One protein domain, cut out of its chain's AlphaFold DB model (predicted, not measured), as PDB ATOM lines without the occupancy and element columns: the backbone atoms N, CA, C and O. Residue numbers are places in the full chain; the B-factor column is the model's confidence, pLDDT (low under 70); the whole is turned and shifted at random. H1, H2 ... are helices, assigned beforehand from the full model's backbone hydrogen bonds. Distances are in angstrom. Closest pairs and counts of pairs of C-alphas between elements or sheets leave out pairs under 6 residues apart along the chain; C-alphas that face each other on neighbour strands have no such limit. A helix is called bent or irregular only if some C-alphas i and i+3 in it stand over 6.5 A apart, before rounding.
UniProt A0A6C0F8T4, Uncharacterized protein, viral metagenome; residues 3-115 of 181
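Overview. This is residues 3 to 115 of the 181 residues of an uncharacterized protein of viral metagenome (UniProt A0A6C0F8T4). Three long helices, H7, H1 and H2, stand side by side in a bent layer with H1 in the middle, each running opposite to the next, and the kinked helix H3 crosses the hollow side of this layer near the end where H1 begins. The short helices H4, H5 and H6 continue the cover beyond H3, and residues 88 to 93, of which 92 and 93 belong to H7, stick out. The printed part has 113 residues with seven named helices, H1 to H7 in order along the chain, and no named strand: the class is all helix. It is compact, with a radius of gyration of the C-alphas of 13.4 A, and spans 39 by 29 by 23 A.

Along the chain. H7, the longest helix, covers residues 92 to 113 and 31.2 A, from C-alpha 92 at (107.485, 110.955, 113.926) to C-alpha 113 at (116.947, 86.532, 130.914). H1, residues 3 to 21, is 26.9 A long and begins at C-alpha 3 at (123.438, 87.287, 122.947). H2, residues 26 to 41, measures 23.2 A. H3, residues 43 to 62, measures 24.8 A; it is irregular, with C-alphas 56 and 59 7.8 A apart, and has a kink of 79 degrees near residue 56. H4 is residues 67 to 70 with 4.9 A, H5 residues 75 to 79 with 6.2 A, and H6 residues 82 to 85 with 5.5 A.

Arrangement. H7 touches H1 at a shallow tilt of 19 degrees, opposite ways; their closest C-alphas, of Leu 108 and Phe 7, are 6.0 A apart. H1 and H2 form a helical hairpin at a shallow tilt of 20 degrees, with the C-alphas of Lys 19 and Ile 28 closest at 5.8 A. H2 and H7 are apart. H3 is the hub, touching four helices. It touches H7 at a steep tilt of 58 degrees, closest at the C-alphas of Met 51 and Gly 109, 6.5 A. With residues 43 to 47 alone it touches H1, at a steep tilt of 68 degrees, only just short of about perpendicular; the C-alphas of Pro 43 and Thr 8 are closest, at 6.9 A. With residues 45 to 46 alone it touches H2, at a steep tilt of 49 degrees; the C-alphas of Ile 46 and Lys 39 are closest, at 7.1 A. With residues 57 to 61 alone it touches H4; the C-alphas of Leu 60 and Phe 68 are closest, at 6.0 A. The helix packing is part aligned, part crossed: of the 5 pairs of helices that touch and have a tilt, 2 are at a shallow tilt. H4 and H6 only just touch, with 3 pairs of C-alphas within 8 A, the closest being Phe 69 and Lys 83 at 5.6 A. H5 and H2 only just touch, also with 3 pairs, the closest being the C-alphas of Lys 79 and Gln 27 at 6.3 A. In H1, H2, H5 and H7 every O i to N i+4 pair is within hydrogen-bond range; in H3 11 of 16 are, and H4 and H6 are too short for such a pair.

Size, cuts and confidence. The two C-alphas farthest apart, of Glu 89 and Ile 115, are 41.0 A apart. The printed part has no cut and no long link. The mean pLDDT of the printed part is 94.3, and residue 115 alone is under 70.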
ATOM      1  N   SER A   3     124.679  86.566 122.637       86.12
ATOM      2  CA  SER A   3     123.438  87.287 122.947       86.12
ATOM      3  C   SER A   3     123.660  88.529 123.823       86.12
ATOM      4  O   SER A   3     123.078  89.578 123.563       86.12
ATOM      5  N   LEU A   4     124.557  88.459 124.817       91.69
ATOM      6  CA  LEU A   4     124.905  89.626 125.646       91.69
ATOM      7  C   LEU A   4     125.639  90.699 124.826       91.69
ATOM      8  O   LEU A   4     125.419  91.897 125.010       91.69
ATOM      9  N   GLN A   5     126.495  90.272 123.896       93.31
ATOM     10  CA  GLN A   5     127.150  91.182 122.961       93.31
ATOM     11  C   GLN A   5     126.128  91.856 122.037       93.31
ATOM     12  O   GLN A   5     126.217  93.063 121.837       93.31
ATOM     13  N   ALA A   6     125.140  91.117 121.522       94.12
ATOM     14  CA  ALA A   6     124.074  91.684 120.701       94.12
ATOM     15  C   ALA A   6     123.291  92.762 121.467       94.12
ATOM     16  O   ALA A   6     123.193  93.892 120.999       94.12
ATOM     17  N   PHE A   7     122.838  92.462 122.691       96.56
ATOM     18  CA  PHE A   7     122.138  93.434 123.541       96.56
ATOM     19  C   PHE A   7     122.969  94.704 123.782       96.56
ATOM     20  O   PHE A   7     122.503  95.820 123.556       96.56
ATOM     21  N   THR A   8     124.232  94.549 124.192       97.25
ATOM     22  CA  THR A   8     125.121  95.694 124.456       97.25
ATOM     23  C   THR A   8     125.580  96.424 123.193       97.25
ATOM     24  O   THR A   8     126.121  97.520 123.305       97.25
ATOM     25  N   SER A   9     125.394  95.852 122.002       97.62
ATOM     26  CA  SER A   9     125.641  96.542 120.727       97.62
ATOM     27  C   SER A   9     124.426  97.371 120.322       97.62
ATOM     28  O   SER A   9     124.584  98.554 120.054       97.62
ATOM     29  N   VAL A  10     123.214  96.821 120.438       97.94
ATOM     30  CA  VAL A  10     121.974  97.581 120.198       97.94
ATOM     31  C   VAL A  10     121.840  98.762 121.167       97.94
ATOM     32  O   VAL A  10     121.433  99.847 120.763       97.94
ATOM     33  N   MET A  11     122.222  98.593 122.438       98.06
ATOM     34  CA  MET A  11     122.229  99.702 123.405       98.06
ATOM     35  C   MET A  11     123.251 100.788 123.029       98.06
ATOM     36  O   MET A  11     122.993 101.972 123.217       98.06
ATOM     37  N   ASP A  12     124.406 100.393 122.492       98.31
ATOM     38  CA  ASP A  12     125.452 101.314 122.031       98.31
ATOM     39  C   ASP A  12     124.959 102.147 120.841       98.31
ATOM     40  O   ASP A  12     125.010 103.375 120.873       98.31
ATOM     41  N   GLU A  13     124.383 101.471 119.844       98.19
ATOM     42  CA  GLU A  13     123.758 102.089 118.673       98.19
ATOM     43  C   GLU A  13     122.647 103.059 119.084       98.19
ATOM     44  O   GLU A  13     122.685 104.223 118.688       98.19
ATOM     45  N   PHE A  14     121.731 102.636 119.960       98.12
ATOM     46  CA  PHE A  14     120.667 103.495 120.481       98.12
ATOM     47  C   PHE A  14     121.217 104.781 121.112       98.12
ATOM     48  O   PHE A  14     120.794 105.884 120.767       98.12
ATOM     49  N   LEU A  15     122.180 104.662 122.029       98.00
ATOM     50  CA  LEU A  15     122.747 105.824 122.715       98.00
ATOM     51  C   LEU A  15     123.571 106.712 121.771       98.00
ATOM     52  O   LEU A  15     123.608 107.933 121.950       98.00
ATOM     53  N   CYS A  16     124.222 106.126 120.765       96.94
ATOM     54  CA  CYS A  16     124.934 106.871 119.734       96.94
ATOM     55  C   CYS A  16     123.963 107.683 118.865       96.94
ATOM     56  O   CYS A  16     124.177 108.882 118.684       96.94
ATOM     57  N   GLU A  17     122.864 107.075 118.412       96.88
ATOM     58  CA  GLU A  17     121.802 107.752 117.660       96.88
ATOM     59  C   GLU A  17     121.140 108.861 118.483       96.88
ATOM     60  O   GLU A  17     120.968 109.976 117.991       96.88
ATOM     61  N   MET A  18     120.860 108.618 119.768       96.88
ATOM     62  CA  MET A  18     120.351 109.642 120.689       96.88
ATOM     63  C   MET A  18     121.301 110.844 120.788       96.88
ATOM     64  O   MET A  18     120.867 111.992 120.712       96.88
ATOM     65  N   LYS A  19     122.611 110.595 120.912       95.69
ATOM     66  CA  LYS A  19     123.640 111.645 120.979       95.69
ATOM     67  C   LYS A  19     123.735 112.441 119.674       95.69
ATOM     68  O   LYS A  19     123.972 113.643 119.720       95.69
ATOM     69  N   ASN A  20     123.584 111.780 118.528       95.62
ATOM     70  CA  ASN A  20     123.645 112.425 117.216       95.62
ATOM     71  C   ASN A  20     122.370 113.223 116.913       95.62
ATOM     72  O   ASN A  20     122.446 114.283 116.299       95.62
ATOM     73  N   THR A  21     121.220 112.727 117.371       95.44
ATOM     74  CA  THR A  21     119.909 113.366 117.201       95.44
ATOM     75  C   THR A  21     119.762 114.598 118.091       95.44
ATOM     76  O   THR A  21     119.240 115.618 117.650       95.44
ATOM     77  N   PHE A  22     120.264 114.534 119.328       95.62
ATOM     78  CA  PHE A  22     120.183 115.622 120.307       95.62
ATOM     79  C   PHE A  22     121.586 116.083 120.741       95.62
ATOM     80  O   PHE A  22     121.957 115.939 121.910       95.62
ATOM     81  N   PRO A  23     122.395 116.656 119.828       94.75
ATOM     82  CA  PRO A  23     123.801 116.975 120.097       94.75
ATOM     83  C   PRO A  23     123.990 118.027 121.200       94.75
ATOM     84  O   PRO A  23     125.056 118.097 121.817       94.75
ATOM     85  N   GLU A  24     122.963 118.832 121.478       95.38
ATOM     86  CA  GLU A  24     122.973 119.844 122.538       95.38
ATOM     87  C   GLU A  24     122.705 119.268 123.940       95.38
ATOM     88  O   GLU A  24     122.993 119.917 124.951       95.38
ATOM     89  N   GLU A  25     122.184 118.040 124.042       96.38
ATOM     90  CA  GLU A  25     121.865 117.417 125.324       96.38
ATOM     91  C   GLU A  25     123.097 116.755 125.949       96.38
ATOM     92  O   GLU A  25     123.433 115.590 125.717       96.38
ATOM     93  N   LYS A  26     123.779 117.515 126.810       95.88
ATOM     94  CA  LYS A  26     125.001 117.062 127.492       95.88
ATOM     95  C   LYS A  26     124.794 115.787 128.313       95.88
ATOM     96  O   LYS A  26     125.732 114.998 128.419       95.88
ATOM     97  N   GLN A  27     123.603 115.572 128.874       95.75
ATOM     98  CA  GLN A  27     123.319 114.401 129.709       95.75
ATOM     99  C   GLN A  27     123.425 113.089 128.927       95.75
ATOM    100  O   GLN A  27     124.025 112.138 129.427       95.75
ATOM    101  N   ILE A  28     122.996 113.069 127.659       96.69
ATOM    102  CA  ILE A  28     123.148 111.897 126.783       96.69
ATOM    103  C   ILE A  28     124.630 111.562 126.596       96.69
ATOM    104  O   ILE A  28     125.032 110.408 126.727       96.69
ATOM    105  N   LYS A  29     125.479 112.572 126.356       95.94
ATOM    106  CA  LYS A  29     126.929 112.371 126.204       95.94
ATOM    107  C   LYS A  29     127.579 111.846 127.489       95.94
ATOM    108  O   LYS A  29     128.443 110.973 127.420       95.94
ATOM    109  N   VAL A  30     127.172 112.365 128.648       96.69
ATOM    110  CA  VAL A  30     127.650 111.889 129.958       96.69
ATOM    111  C   VAL A  30     127.242 110.434 130.178       96.69
ATOM    112  O   VAL A  30     128.098 109.606 130.489       96.69
ATOM    113  N   TYR A  31     125.969 110.104 129.956       97.00
ATOM    114  CA  TYR A  31     125.467 108.742 130.109       97.00
ATOM    115  C   TYR A  31     126.159 107.767 129.147       97.00
ATOM    116  O   TYR A  31     126.613 106.711 129.579       97.00
ATOM    117  N   TYR A  32     126.327 108.140 127.875       97.50
ATOM    118  CA  TYR A  32     127.024 107.327 126.876       97.50
ATOM    119  C   TYR A  32     128.455 106.976 127.309       97.50
ATOM    120  O   TYR A  32     128.858 105.817 127.239       97.50
ATOM    121  N   ASN A  33     129.220 107.939 127.828       96.75
ATOM    122  CA  ASN A  33     130.581 107.675 128.308       96.75
ATOM    123  C   ASN A  33     130.602 106.708 129.508       96.75
ATOM    124  O   ASN A  33     131.456 105.815 129.575       96.75
ATOM    125  N   SER A  34     129.645 106.852 130.431       96.38
ATOM    126  CA  SER A  34     129.454 105.919 131.550       96.38
ATOM    127  C   SER A  34     129.091 104.519 131.052       96.38
ATOM    128  O   SER A  34     129.683 103.538 131.502       96.38
ATOM    129  N   PHE A  35     128.195 104.421 130.067       97.44
ATOM    130  CA  PHE A  35     127.818 103.169 129.417       97.44
ATOM    131  C   PHE A  35     129.018 102.485 128.746       97.44
ATOM    132  O   PHE A  35     129.259 101.311 129.009       97.44
ATOM    133  N   ILE A  36     129.820 103.198 127.944       97.94
ATOM    134  CA  ILE A  36     131.006 102.628 127.276       97.94
ATOM    135  C   ILE A  36     132.011 102.085 128.297       97.94
ATOM    136  O   ILE A  36     132.626 101.038 128.081       97.94
ATOM    137  N   THR A  37     132.168 102.778 129.424       97.88
ATOM    138  CA  THR A  37     133.027 102.329 130.523       97.88
ATOM    139  C   THR A  37     132.460 101.066 131.173       97.88
ATOM    140  O   THR A  37     133.164 100.063 131.292       97.88
ATOM    141  N   LEU A  38     131.169 101.066 131.519       97.00
ATOM    142  CA  LEU A  38     130.505  99.917 132.128       97.00
ATOM    143  C   LEU A  38     130.472  98.704 131.190       97.00
ATOM    144  O   LEU A  38     130.670  97.586 131.648       97.00
ATOM    145  N   LYS A  39     130.327  98.906 129.877       97.12
ATOM    146  CA  LYS A  39     130.338  97.841 128.859       97.12
ATOM    147  C   LYS A  39     131.665  97.088 128.847       97.12
ATOM    148  O   LYS A  39     131.671  95.880 128.630       97.12
ATOM    149  N   LYS A  40     132.779  97.779 129.117       95.75
ATOM    150  CA  LYS A  40     134.119  97.176 129.223       95.75
ATOM    151  C   LYS A  40     134.336  96.449 130.550       95.75
ATOM    152  O   LYS A  40     135.008  95.426 130.567       95.75
ATOM    153  N   ILE A  41     133.799  96.987 131.646       97.12
ATOM    154  CA  ILE A  41     134.035  96.469 133.003       97.12
ATOM    155  C   ILE A  41     133.073  95.323 133.343       97.12
ATOM    156  O   ILE A  41     133.491  94.287 133.846       97.12
ATOM    157  N   ASN A  42     131.777  95.517 133.100       95.69
ATOM    158  CA  ASN A  42     130.720  94.565 133.418       95.69
ATOM    159  C   ASN A  42     129.521  94.729 132.452       95.69
ATOM    160  O   ASN A  42     128.522  95.365 132.799       95.69
ATOM    161  N   PRO A  43     129.579  94.135 131.247       94.62
ATOM    162  CA  PRO A  43     128.496  94.236 130.266       94.62
ATOM    163  C   PRO A  43     127.191  93.579 130.735       94.62
ATOM    164  O   PRO A  43     126.115  93.987 130.306       94.62
ATOM    165  N   ARG A  44     127.261  92.578 131.624       93.81
ATOM    166  CA  ARG A  44     126.075  91.899 132.170       93.81
ATOM    167  C   ARG A  44     125.267  92.819 133.084       93.81
ATOM    168  O   ARG A  44     124.045  92.822 132.987       93.81
ATOM    169  N   LYS A  45     125.935  93.657 133.879       94.81
ATOM    170  CA  LYS A  45     125.273  94.642 134.742       94.81
ATOM    171  C   LYS A  45     124.387  95.616 133.959       94.81
ATOM    172  O   LYS A  45     123.329  95.987 134.442       94.81
ATOM    173  N   ILE A  46     124.761  95.963 132.725       96.00
ATOM    174  CA  ILE A  46     123.939  96.819 131.851       96.00
ATOM    175  C   ILE A  46     122.597  96.157 131.534       96.00
ATOM    176  O   ILE A  46     121.556  96.803 131.599       96.00
ATOM    177  N   LEU A  47     122.626  94.869 131.184       94.50
ATOM    178  CA  LEU A  47     121.416  94.095 130.921       94.50
ATOM    179  C   LEU A  47     120.544  94.008 132.178       94.50
ATOM    180  O   LEU A  47     119.340  94.228 132.096       94.50
ATOM    181  N   GLU A  48     121.146  93.698 133.325       93.75
ATOM    182  CA  GLU A  48     120.435  93.554 134.599       93.75
ATOM    183  C   GLU A  48     119.761  94.863 135.027       93.75
ATOM    184  O   GLU A  48     118.567  94.861 135.333       93.75
ATOM    185  N   GLU A  49     120.482  95.987 134.983       94.06
ATOM    186  CA  GLU A  49     119.939  97.314 135.298       94.06
ATOM    187  C   GLU A  49     118.831  97.714 134.319       94.06
ATOM    188  O   GLU A  49     117.760  98.146 134.743       94.06
ATOM    189  N   PHE A  50     119.043  97.519 133.011       95.25
ATOM    190  CA  PHE A  50     118.025  97.827 132.009       95.25
ATOM    191  C   PHE A  50     116.751  97.009 132.231       95.25
ATOM    192  O   PHE A  50     115.666  97.579 132.307       95.25
ATOM    193  N   MET A  51     116.868  95.686 132.370       93.75
ATOM    194  CA  MET A  51     115.703  94.813 132.525       93.75
ATOM    195  C   MET A  51     114.958  95.067 133.834       93.75
ATOM    196  O   MET A  51     113.732  95.016 133.841       93.75
ATOM    197  N   THR A  52     115.677  95.379 134.915       92.81
ATOM    198  CA  THR A  52     115.065  95.732 136.204       92.81
ATOM    199  C   THR A  52     114.239  97.010 136.087       92.81
ATOM    200  O   THR A  52     113.092  97.047 136.527       92.81
ATOM    201  N   ASN A  53     114.791  98.039 135.443       92.50
ATOM    202  CA  ASN A  53     114.157  99.351 135.355       92.50
ATOM    203  C   ASN A  53     113.031  99.415 134.309       92.50
ATOM    204  O   ASN A  53     112.059 100.143 134.500       92.50
ATOM    205  N   ILE A  54     113.121  98.641 133.223       93.94
ATOM    206  CA  ILE A  54     112.149  98.701 132.120       93.94
ATOM    207  C   ILE A  54     110.881  97.877 132.387       93.94
ATOM    208  O   ILE A  54     109.833  98.145 131.796       93.94
ATOM    209  N   GLN A  55     110.956  96.871 133.267       91.44
ATOM    210  CA  GLN A  55     109.900  95.870 133.465       91.44
ATOM    211  C   GLN A  55     108.515  96.458 133.812       91.44
ATOM    212  O   GLN A  55     107.537  95.995 133.218       91.44
ATOM    213  N   PRO A  56     108.388  97.496 134.665       94.50
ATOM    214  CA  PRO A  56     107.093  98.116 134.960       94.50
ATOM    215  C   PRO A  56     106.440  98.811 133.755       94.50
ATOM    216  O   PRO A  56     105.233  99.043 133.754       94.50
ATOM    217  N   TYR A  57     107.220  99.134 132.719       96.00
ATOM    218  CA  TYR A  57     106.808 100.008 131.619       96.00
ATOM    219  C   TYR A  57     106.675  99.290 130.273       96.00
ATOM    220  O   TYR A  57     106.310  99.916 129.278       96.00
ATOM    221  N   VAL A  58     106.909  97.973 130.219       94.31
ATOM    222  CA  VAL A  58     106.852  97.176 128.977       94.31
ATOM    223  C   VAL A  58     105.520  97.353 128.236       94.31
ATOM    224  O   VAL A  58     105.506  97.461 127.009       94.31
ATOM    225  N   SER A  59     104.394  97.439 128.956       94.81
ATOM    226  CA  SER A  59     103.079  97.666 128.336       94.81
ATOM    227  C   SER A  59     102.974  99.037 127.660       94.81
ATOM    228  O   SER A  59     102.387  99.140 126.586       94.81
ATOM    229  N   LEU A  60     103.536 100.086 128.266       97.12
ATOM    230  CA  LEU A  60     103.522 101.432 127.687       97.12
ATOM    231  C   LEU A  60     104.430 101.486 126.456       97.12
ATOM    232  O   LEU A  60     104.045 102.000 125.416       97.12
ATOM    233  N   ILE A  61     105.605 100.861 126.537       96.62
ATOM    234  CA  ILE A  61     106.587 100.849 125.445       96.62
ATOM    235  C   ILE A  61     106.091 100.058 124.229       96.62
ATOM    236  O   ILE A  61     106.248 100.500 123.091       96.62
ATOM    237  N   SER A  62     105.471  98.899 124.455       92.88
ATOM    238  CA  SER A  62     104.940  98.063 123.368       92.88
ATOM    239  C   SER A  62     103.728  98.685 122.672       92.88
ATOM    240  O   SER A  62     103.556  98.501 121.469       92.88
ATOM    241  N   SER A  63     102.923  99.466 123.399       96.44
ATOM    242  CA  SER A  63     101.804 100.238 122.838       96.44
ATOM    243  C   SER A  63     102.200 101.630 122.329       96.44
ATOM    244  O   SER A  63     101.341 102.343 121.816       96.44
ATOM    245  N   LYS A  64     103.488 102.000 122.428       97.06
ATOM    246  CA  LYS A  64     104.015 103.342 122.121       97.06
ATOM    247  C   LYS A  64     103.267 104.466 122.858       97.06
ATOM    248  O   LYS A  64     103.088 105.556 122.319       97.06
ATOM    249  N   ASP A  65     102.821 104.203 124.083       97.56
ATOM    250  CA  ASP A  65     102.140 105.187 124.918       97.56
ATOM    251  C   ASP A  65     103.149 106.229 125.432       97.56
ATOM    252  O   ASP A  65     104.044 105.923 126.228       97.56
ATOM    253  N   GLU A  66     102.998 107.479 124.981       96.00
ATOM    254  CA  GLU A  66     103.896 108.591 125.319       96.00
ATOM    255  C   GLU A  66     103.949 108.895 126.826       96.00
ATOM    256  O   GLU A  66     104.915 109.513 127.284       96.00
ATOM    257  N   LYS A  67     102.998 108.392 127.628       95.81
ATOM    258  CA  LYS A  67     103.073 108.449 129.098       95.81
ATOM    259  C   LYS A  67     104.375 107.883 129.647       95.81
ATOM    260  O   LYS A  67     104.853 108.358 130.673       95.81
ATOM    261  N   PHE A  68     104.991 106.925 128.953       96.00
ATOM    262  CA  PHE A  68     106.314 106.437 129.329       96.00
ATOM    263  C   PHE A  68     107.357 107.565 129.387       96.00
ATOM    264  O   PHE A  68     108.101 107.651 130.357       96.00
ATOM    265  N   PHE A  69     107.403 108.464 128.406       94.69
ATOM    266  CA  PHE A  69     108.380 109.559 128.398       94.69
ATOM    267  C   PHE A  69     107.914 110.788 129.183       94.69
ATOM    268  O   PHE A  69     108.742 111.548 129.685       94.69
ATOM    269  N   LEU A  70     106.600 111.016 129.260       93.31
ATOM    270  CA  LEU A  70     106.034 112.259 129.787       93.31
ATOM    271  C   LEU A  70     105.637 112.179 131.265       93.31
ATOM    272  O   LEU A  70     105.721 113.193 131.963       93.31
ATOM    273  N   GLU A  71     105.224 111.009 131.748       93.00
ATOM    274  CA  GLU A  71     104.608 110.831 133.071       93.00
ATOM    275  C   GLU A  71     105.332 109.814 133.963       93.00
ATOM    276  O   GLU A  71     105.013 109.731 135.145       93.00
ATOM    277  N   SER A  72     106.287 109.041 133.435       89.56
ATOM    278  CA  SER A  72     107.020 108.053 134.235       89.56
ATOM    279  C   SER A  72     108.301 108.609 134.864       89.56
ATOM    280  O   SER A  72     108.974 109.451 134.270       89.56
ATOM    281  N   ASP A  73     108.680 108.043 136.011       86.50
ATOM    282  CA  ASP A  73     109.950 108.304 136.710       86.50
ATOM    283  C   ASP A  73     111.057 107.319 136.264       86.50
ATOM    284  O   ASP A  73     111.858 106.828 137.064       86.50
ATOM    285  N   HIS A  74     111.070 106.921 134.983       89.94
ATOM    286  CA  HIS A  74     112.032 105.930 134.498       89.94
ATOM    287  C   HIS A  74     113.463 106.492 134.477       89.94
ATOM    288  O   HIS A  74     113.813 107.319 133.631       89.94
ATOM    289  N   GLU A  75     114.336 105.931 135.315       89.25
ATOM    290  CA  GLU A  75     115.706 106.406 135.567       89.25
ATOM    291  C   GLU A  75     116.533 106.670 134.292       89.25
ATOM    292  O   GLU A  75     117.205 107.695 134.173       89.25
ATOM    293  N   LEU A  76     116.496 105.771 133.297       88.62
ATOM    294  CA  LEU A  76     117.231 105.985 132.039       88.62
ATOM    295  C   LEU A  76     116.688 107.180 131.249       88.62
ATOM    296  O   LEU A  76     117.463 107.898 130.627       88.62
ATOM    297  N   MET A  77     115.369 107.382 131.246       91.25
ATOM    298  CA  MET A  77     114.746 108.450 130.462       91.25
ATOM    299  C   MET A  77     115.035 109.810 131.089       91.25
ATOM    300  O   MET A  77     115.285 110.769 130.358       91.25
ATOM    301  N   GLU A  78     115.104 109.869 132.420       90.94
ATOM    302  CA  GLU A  78     115.595 111.032 133.155       90.94
ATOM    303  C   GLU A  78     117.071 111.308 132.854       90.94
ATOM    304  O   GLU A  78     117.421 112.417 132.453       90.94
ATOM    305  N   LYS A  79     117.936 110.286 132.945       91.69
ATOM    306  CA  LYS A  79     119.378 110.405 132.646       91.69
ATOM    307  C   LYS A  79     119.673 110.824 131.206       91.69
ATOM    308  O   LYS A  79     120.714 111.422 130.948       91.69
ATOM    309  N   LEU A  80     118.794 110.488 130.266       93.06
ATOM    310  CA  LEU A  80     118.887 110.902 128.865       93.06
ATOM    311  C   LEU A  80     118.122 112.201 128.575       93.06
ATOM    312  O   LEU A  80     118.234 112.732 127.473       93.06
ATOM    313  N   ASN A  81     117.371 112.719 129.549       92.75
ATOM    314  CA  ASN A  81     116.532 113.908 129.435       92.75
ATOM    315  C   ASN A  81     115.559 113.860 128.241       92.75
ATOM    316  O   ASN A  81     115.336 114.862 127.561       92.75
ATOM    317  N   VAL A  82     114.985 112.685 127.962       90.62
ATOM    318  CA  VAL A  82     114.153 112.464 126.761       90.62
ATOM    319  C   VAL A  82     112.913 113.356 126.769       90.62
ATOM    320  O   VAL A  82     112.549 113.917 125.739       90.62
ATOM    321  N   LYS A  83     112.312 113.564 127.946       93.00
ATOM    322  CA  LYS A  83     111.113 114.391 128.131       93.00
ATOM    323  C   LYS A  83     111.269 115.817 127.594       93.00
ATOM    324  O   LYS A  83     110.323 116.353 127.031       93.00
ATOM    325  N   LYS A  84     112.458 116.418 127.718       94.19
ATOM    326  CA  LYS A  84     112.749 117.761 127.183       94.19
ATOM    327  C   LYS A  84     112.597 117.829 125.661       94.19
ATOM    328  O   LYS A  84     112.201 118.866 125.139       94.19
ATOM    329  N   TRP A  85     112.933 116.745 124.968       94.00
ATOM    330  CA  TRP A  85     112.955 116.677 123.507       94.00
ATOM    331  C   TRP A  85     111.696 116.041 122.917       94.00
ATOM    332  O   TRP A  85     111.480 116.126 121.711       94.00
ATOM    333  N   TRP A  86     110.847 115.436 123.749       95.12
ATOM    334  CA  TRP A  86     109.603 114.792 123.334       95.12
ATOM    335  C   TRP A  86     108.473 115.811 123.107       95.12
ATOM    336  O   TRP A  86     107.462 115.827 123.806       95.12
ATOM    337  N   THR A  87     108.669 116.707 122.137       94.25
ATOM    338  CA  THR A  87     107.742 117.794 121.787       94.25
ATOM    339  C   THR A  87     106.974 117.482 120.492       94.25
ATOM    340  O   THR A  87     107.340 116.553 119.766       94.25
ATOM    341  N   PRO A  88     105.920 118.252 120.148       93.75
ATOM    342  CA  PRO A  88     105.239 118.127 118.854       93.75
ATOM    343  C   PRO A  88     106.126 118.409 117.632       93.75
ATOM    344  O   PRO A  88     105.768 118.028 116.523       93.75
ATOM    345  N   GLU A  89     107.266 119.079 117.815       92.50
ATOM    346  CA  GLU A  89     108.217 119.383 116.737       92.50
ATOM    347  C   GLU A  89     109.171 118.214 116.448       92.50
ATOM    348  O   GLU A  89     109.800 118.166 115.389       92.50
ATOM    349  N   LEU A  90     109.279 117.251 117.374       95.19
ATOM    350  CA  LEU A  90     110.080 116.055 117.169       95.19
ATOM    351  C   LEU A  90     109.435 115.179 116.096       95.19
ATOM    352  O   LEU A  90     108.287 114.759 116.235       95.19
ATOM    353  N   SER A  91     110.195 114.865 115.046       96.06
ATOM    354  CA  SER A  91     109.660 114.113 113.913       96.06
ATOM    355  C   SER A  91     109.155 112.725 114.318       96.06
ATOM    356  O   SER A  91     109.801 112.018 115.099       96.06
ATOM    357  N   ASP A  92     108.051 112.292 113.705       96.50
ATOM    358  CA  ASP A  92     107.485 110.955 113.926       96.50
ATOM    359  C   ASP A  92     108.503 109.848 113.636       96.50
ATOM    360  O   ASP A  92     108.578 108.863 114.363       96.50
ATOM    361  N   LYS A  93     109.369 110.045 112.632       95.56
ATOM    362  CA  LYS A  93     110.455 109.106 112.308       95.56
ATOM    363  C   LYS A  93     111.431 108.931 113.470       95.56
ATOM    364  O   LYS A  93     111.851 107.813 113.755       95.56
ATOM    365  N   THR A  94     111.793 110.024 114.138       95.62
ATOM    366  CA  THR A  94     112.678 109.984 115.308       95.62
ATOM    367  C   THR A  94     111.989 109.303 116.486       95.62
ATOM    368  O   THR A  94     112.587 108.433 117.117       95.62
ATOM    369  N   LYS A  95     110.721 109.644 116.754       96.75
ATOM    370  CA  LYS A  95     109.924 108.984 117.799       96.75
ATOM    371  C   LYS A  95     109.826 107.478 117.554       96.75
ATOM    372  O   LYS A  95     110.077 106.683 118.459       96.75
ATOM    373  N   ASP A  96     109.526 107.082 116.321       96.75
ATOM    374  CA  ASP A  96     109.432 105.682 115.913       96.75
ATOM    375  C   ASP A  96     110.750 104.932 116.081       96.75
ATOM    376  O   ASP A  96     110.740 103.807 116.584       96.75
ATOM    377  N   ALA A  97     111.879 105.546 115.724       96.56
ATOM    378  CA  ALA A  97     113.195 104.948 115.923       96.56
ATOM    379  C   ALA A  97     113.475 104.680 117.411       96.56
ATOM    380  O   ALA A  97     113.903 103.583 117.773       96.56
ATOM    381  N   ILE A  98     113.169 105.637 118.295       96.75
ATOM    382  CA  ILE A  98     113.350 105.471 119.746       96.75
ATOM    383  C   ILE A  98     112.499 104.301 120.261       96.75
ATOM    384  O   ILE A  98     113.006 103.429 120.972       96.75
ATOM    385  N   TRP A  99     111.229 104.216 119.850       97.50
ATOM    386  CA  TRP A  99     110.366 103.090 120.206       97.50
ATOM    387  C   TRP A  99     110.895 101.743 119.703       97.50
ATOM    388  O   TRP A  99     110.815 100.744 120.422       97.50
ATOM    389  N   GLN A 100     111.428 101.692 118.482       97.06
ATOM    390  CA  GLN A 100     111.994 100.471 117.904       97.06
ATOM    391  C   GLN A 100     113.218  99.985 118.685       97.06
ATOM    392  O   GLN A 100     113.310  98.790 118.976       97.06
ATOM    393  N   TYR A 101     114.112 100.890 119.088       98.06
ATOM    394  CA  TYR A 101     115.255 100.538 119.931       98.06
ATOM    395  C   TYR A 101     114.814  99.968 121.279       98.06
ATOM    396  O   TYR A 101     115.274  98.893 121.663       98.06
ATOM    397  N   LEU A 102     113.878 100.629 121.971       97.56
ATOM    398  CA  LEU A 102     113.378 100.153 123.266       97.56
ATOM    399  C   LEU A 102     112.732  98.766 123.160       97.56
ATOM    400  O   LEU A 102     113.054  97.880 123.948       97.56
ATOM    401  N   ASN A 103     111.877  98.545 122.157       96.44
ATOM    402  CA  ASN A 103     111.249  97.239 121.936       96.44
ATOM    403  C   ASN A 103     112.277  96.151 121.580       96.44
ATOM    404  O   ASN A 103     112.174  95.026 122.069       96.44
ATOM    405  N   THR A 104     113.299  96.481 120.786       96.69
ATOM    406  CA  THR A 104     114.381  95.544 120.439       96.69
ATOM    407  C   THR A 104     115.207  95.170 121.669       96.69
ATOM    408  O   THR A 104     115.493  93.994 121.888       96.69
ATOM    409  N   LEU A 105     115.550  96.148 122.513       97.31
ATOM    410  CA  LEU A 105     116.265  95.911 123.766       97.31
ATOM    411  C   LEU A 105     115.447  95.044 124.728       97.31
ATOM    412  O   LEU A 105     116.003  94.112 125.306       97.31
ATOM    413  N   ILE A 106     114.139  95.290 124.855       95.38
ATOM    414  CA  ILE A 106     113.238  94.443 125.652       95.38
ATOM    415  C   ILE A 106     113.230  93.014 125.101       95.38
ATOM    416  O   ILE A 106     113.448  92.078 125.862       95.38
ATOM    417  N   LEU A 107     113.051  92.825 123.791       93.25
ATOM    418  CA  LEU A 107     113.047  91.497 123.169       93.25
ATOM    419  C   LEU A 107     114.349  90.731 123.441       93.25
ATOM    420  O   LEU A 107     114.315  89.579 123.882       93.25
ATOM    421  N   LEU A 108     115.498  91.366 123.195       93.25
ATOM    422  CA  LEU A 108     116.806  90.759 123.433       93.25
ATOM    423  C   LEU A 108     117.012  90.460 124.918       93.25
ATOM    424  O   LEU A 108     117.430  89.358 125.268       93.25
ATOM    425  N   GLY A 109     116.691  91.411 125.792       93.38
ATOM    426  CA  GLY A 109     116.885  91.267 127.226       93.38
ATOM    427  C   GLY A 109     115.992  90.190 127.834       93.38
ATOM    428  O   GLY A 109     116.485  89.330 128.558       93.38
ATOM    429  N   THR A 110     114.711  90.145 127.464       90.88
ATOM    430  CA  THR A 110     113.791  89.066 127.839       90.88
ATOM    431  C   THR A 110     114.274  87.721 127.310       90.88
ATOM    432  O   THR A 110     114.247  86.746 128.054       90.88
ATOM    433  N   THR A 111     114.769  87.656 126.070       87.62
ATOM    434  CA  THR A 111     115.317  86.411 125.510       87.62
ATOM    435  C   THR A 111     116.500  85.925 126.335       87.62
ATOM    436  O   THR A 111     116.510  84.764 126.717       87.62
ATOM    437  N   ILE A 112     117.456  86.798 126.671       87.56
ATOM    438  CA  ILE A 112     118.650  86.440 127.454       87.56
ATOM    439  C   ILE A 112     118.286  86.045 128.890       87.56
ATOM    440  O   ILE A 112     118.832  85.070 129.403       87.56
ATOM    441  N   SER A 113     117.373  86.777 129.530       81.69
ATOM    442  CA  SER A 113     116.947  86.532 130.914       81.69
ATOM    443  C   SER A 113     116.061  85.293 131.060       81.69
ATOM    444  O   SER A 113     116.080  84.655 132.110       81.69
ATOM    445  N   ASN A 114     115.315  84.927 130.012       73.56
ATOM    446  CA  ASN A 114     114.467  83.733 129.987       73.56
ATOM    447  C   ASN A 114     115.186  82.480 129.472       73.56
ATOM    448  O   ASN A 114     114.565  81.419 129.453       73.56
ATOM    449  N   ILE A 115     116.469  82.551 129.088       62.69
ATOM    450  CA  ILE A 115     117.290  81.337 129.000       62.69
ATOM    451  C   ILE A 115     117.571  80.919 130.448       62.69
ATOM    452  O   ILE A 115     118.362  81.594 131.112       62.69
TER     453      ILE A 115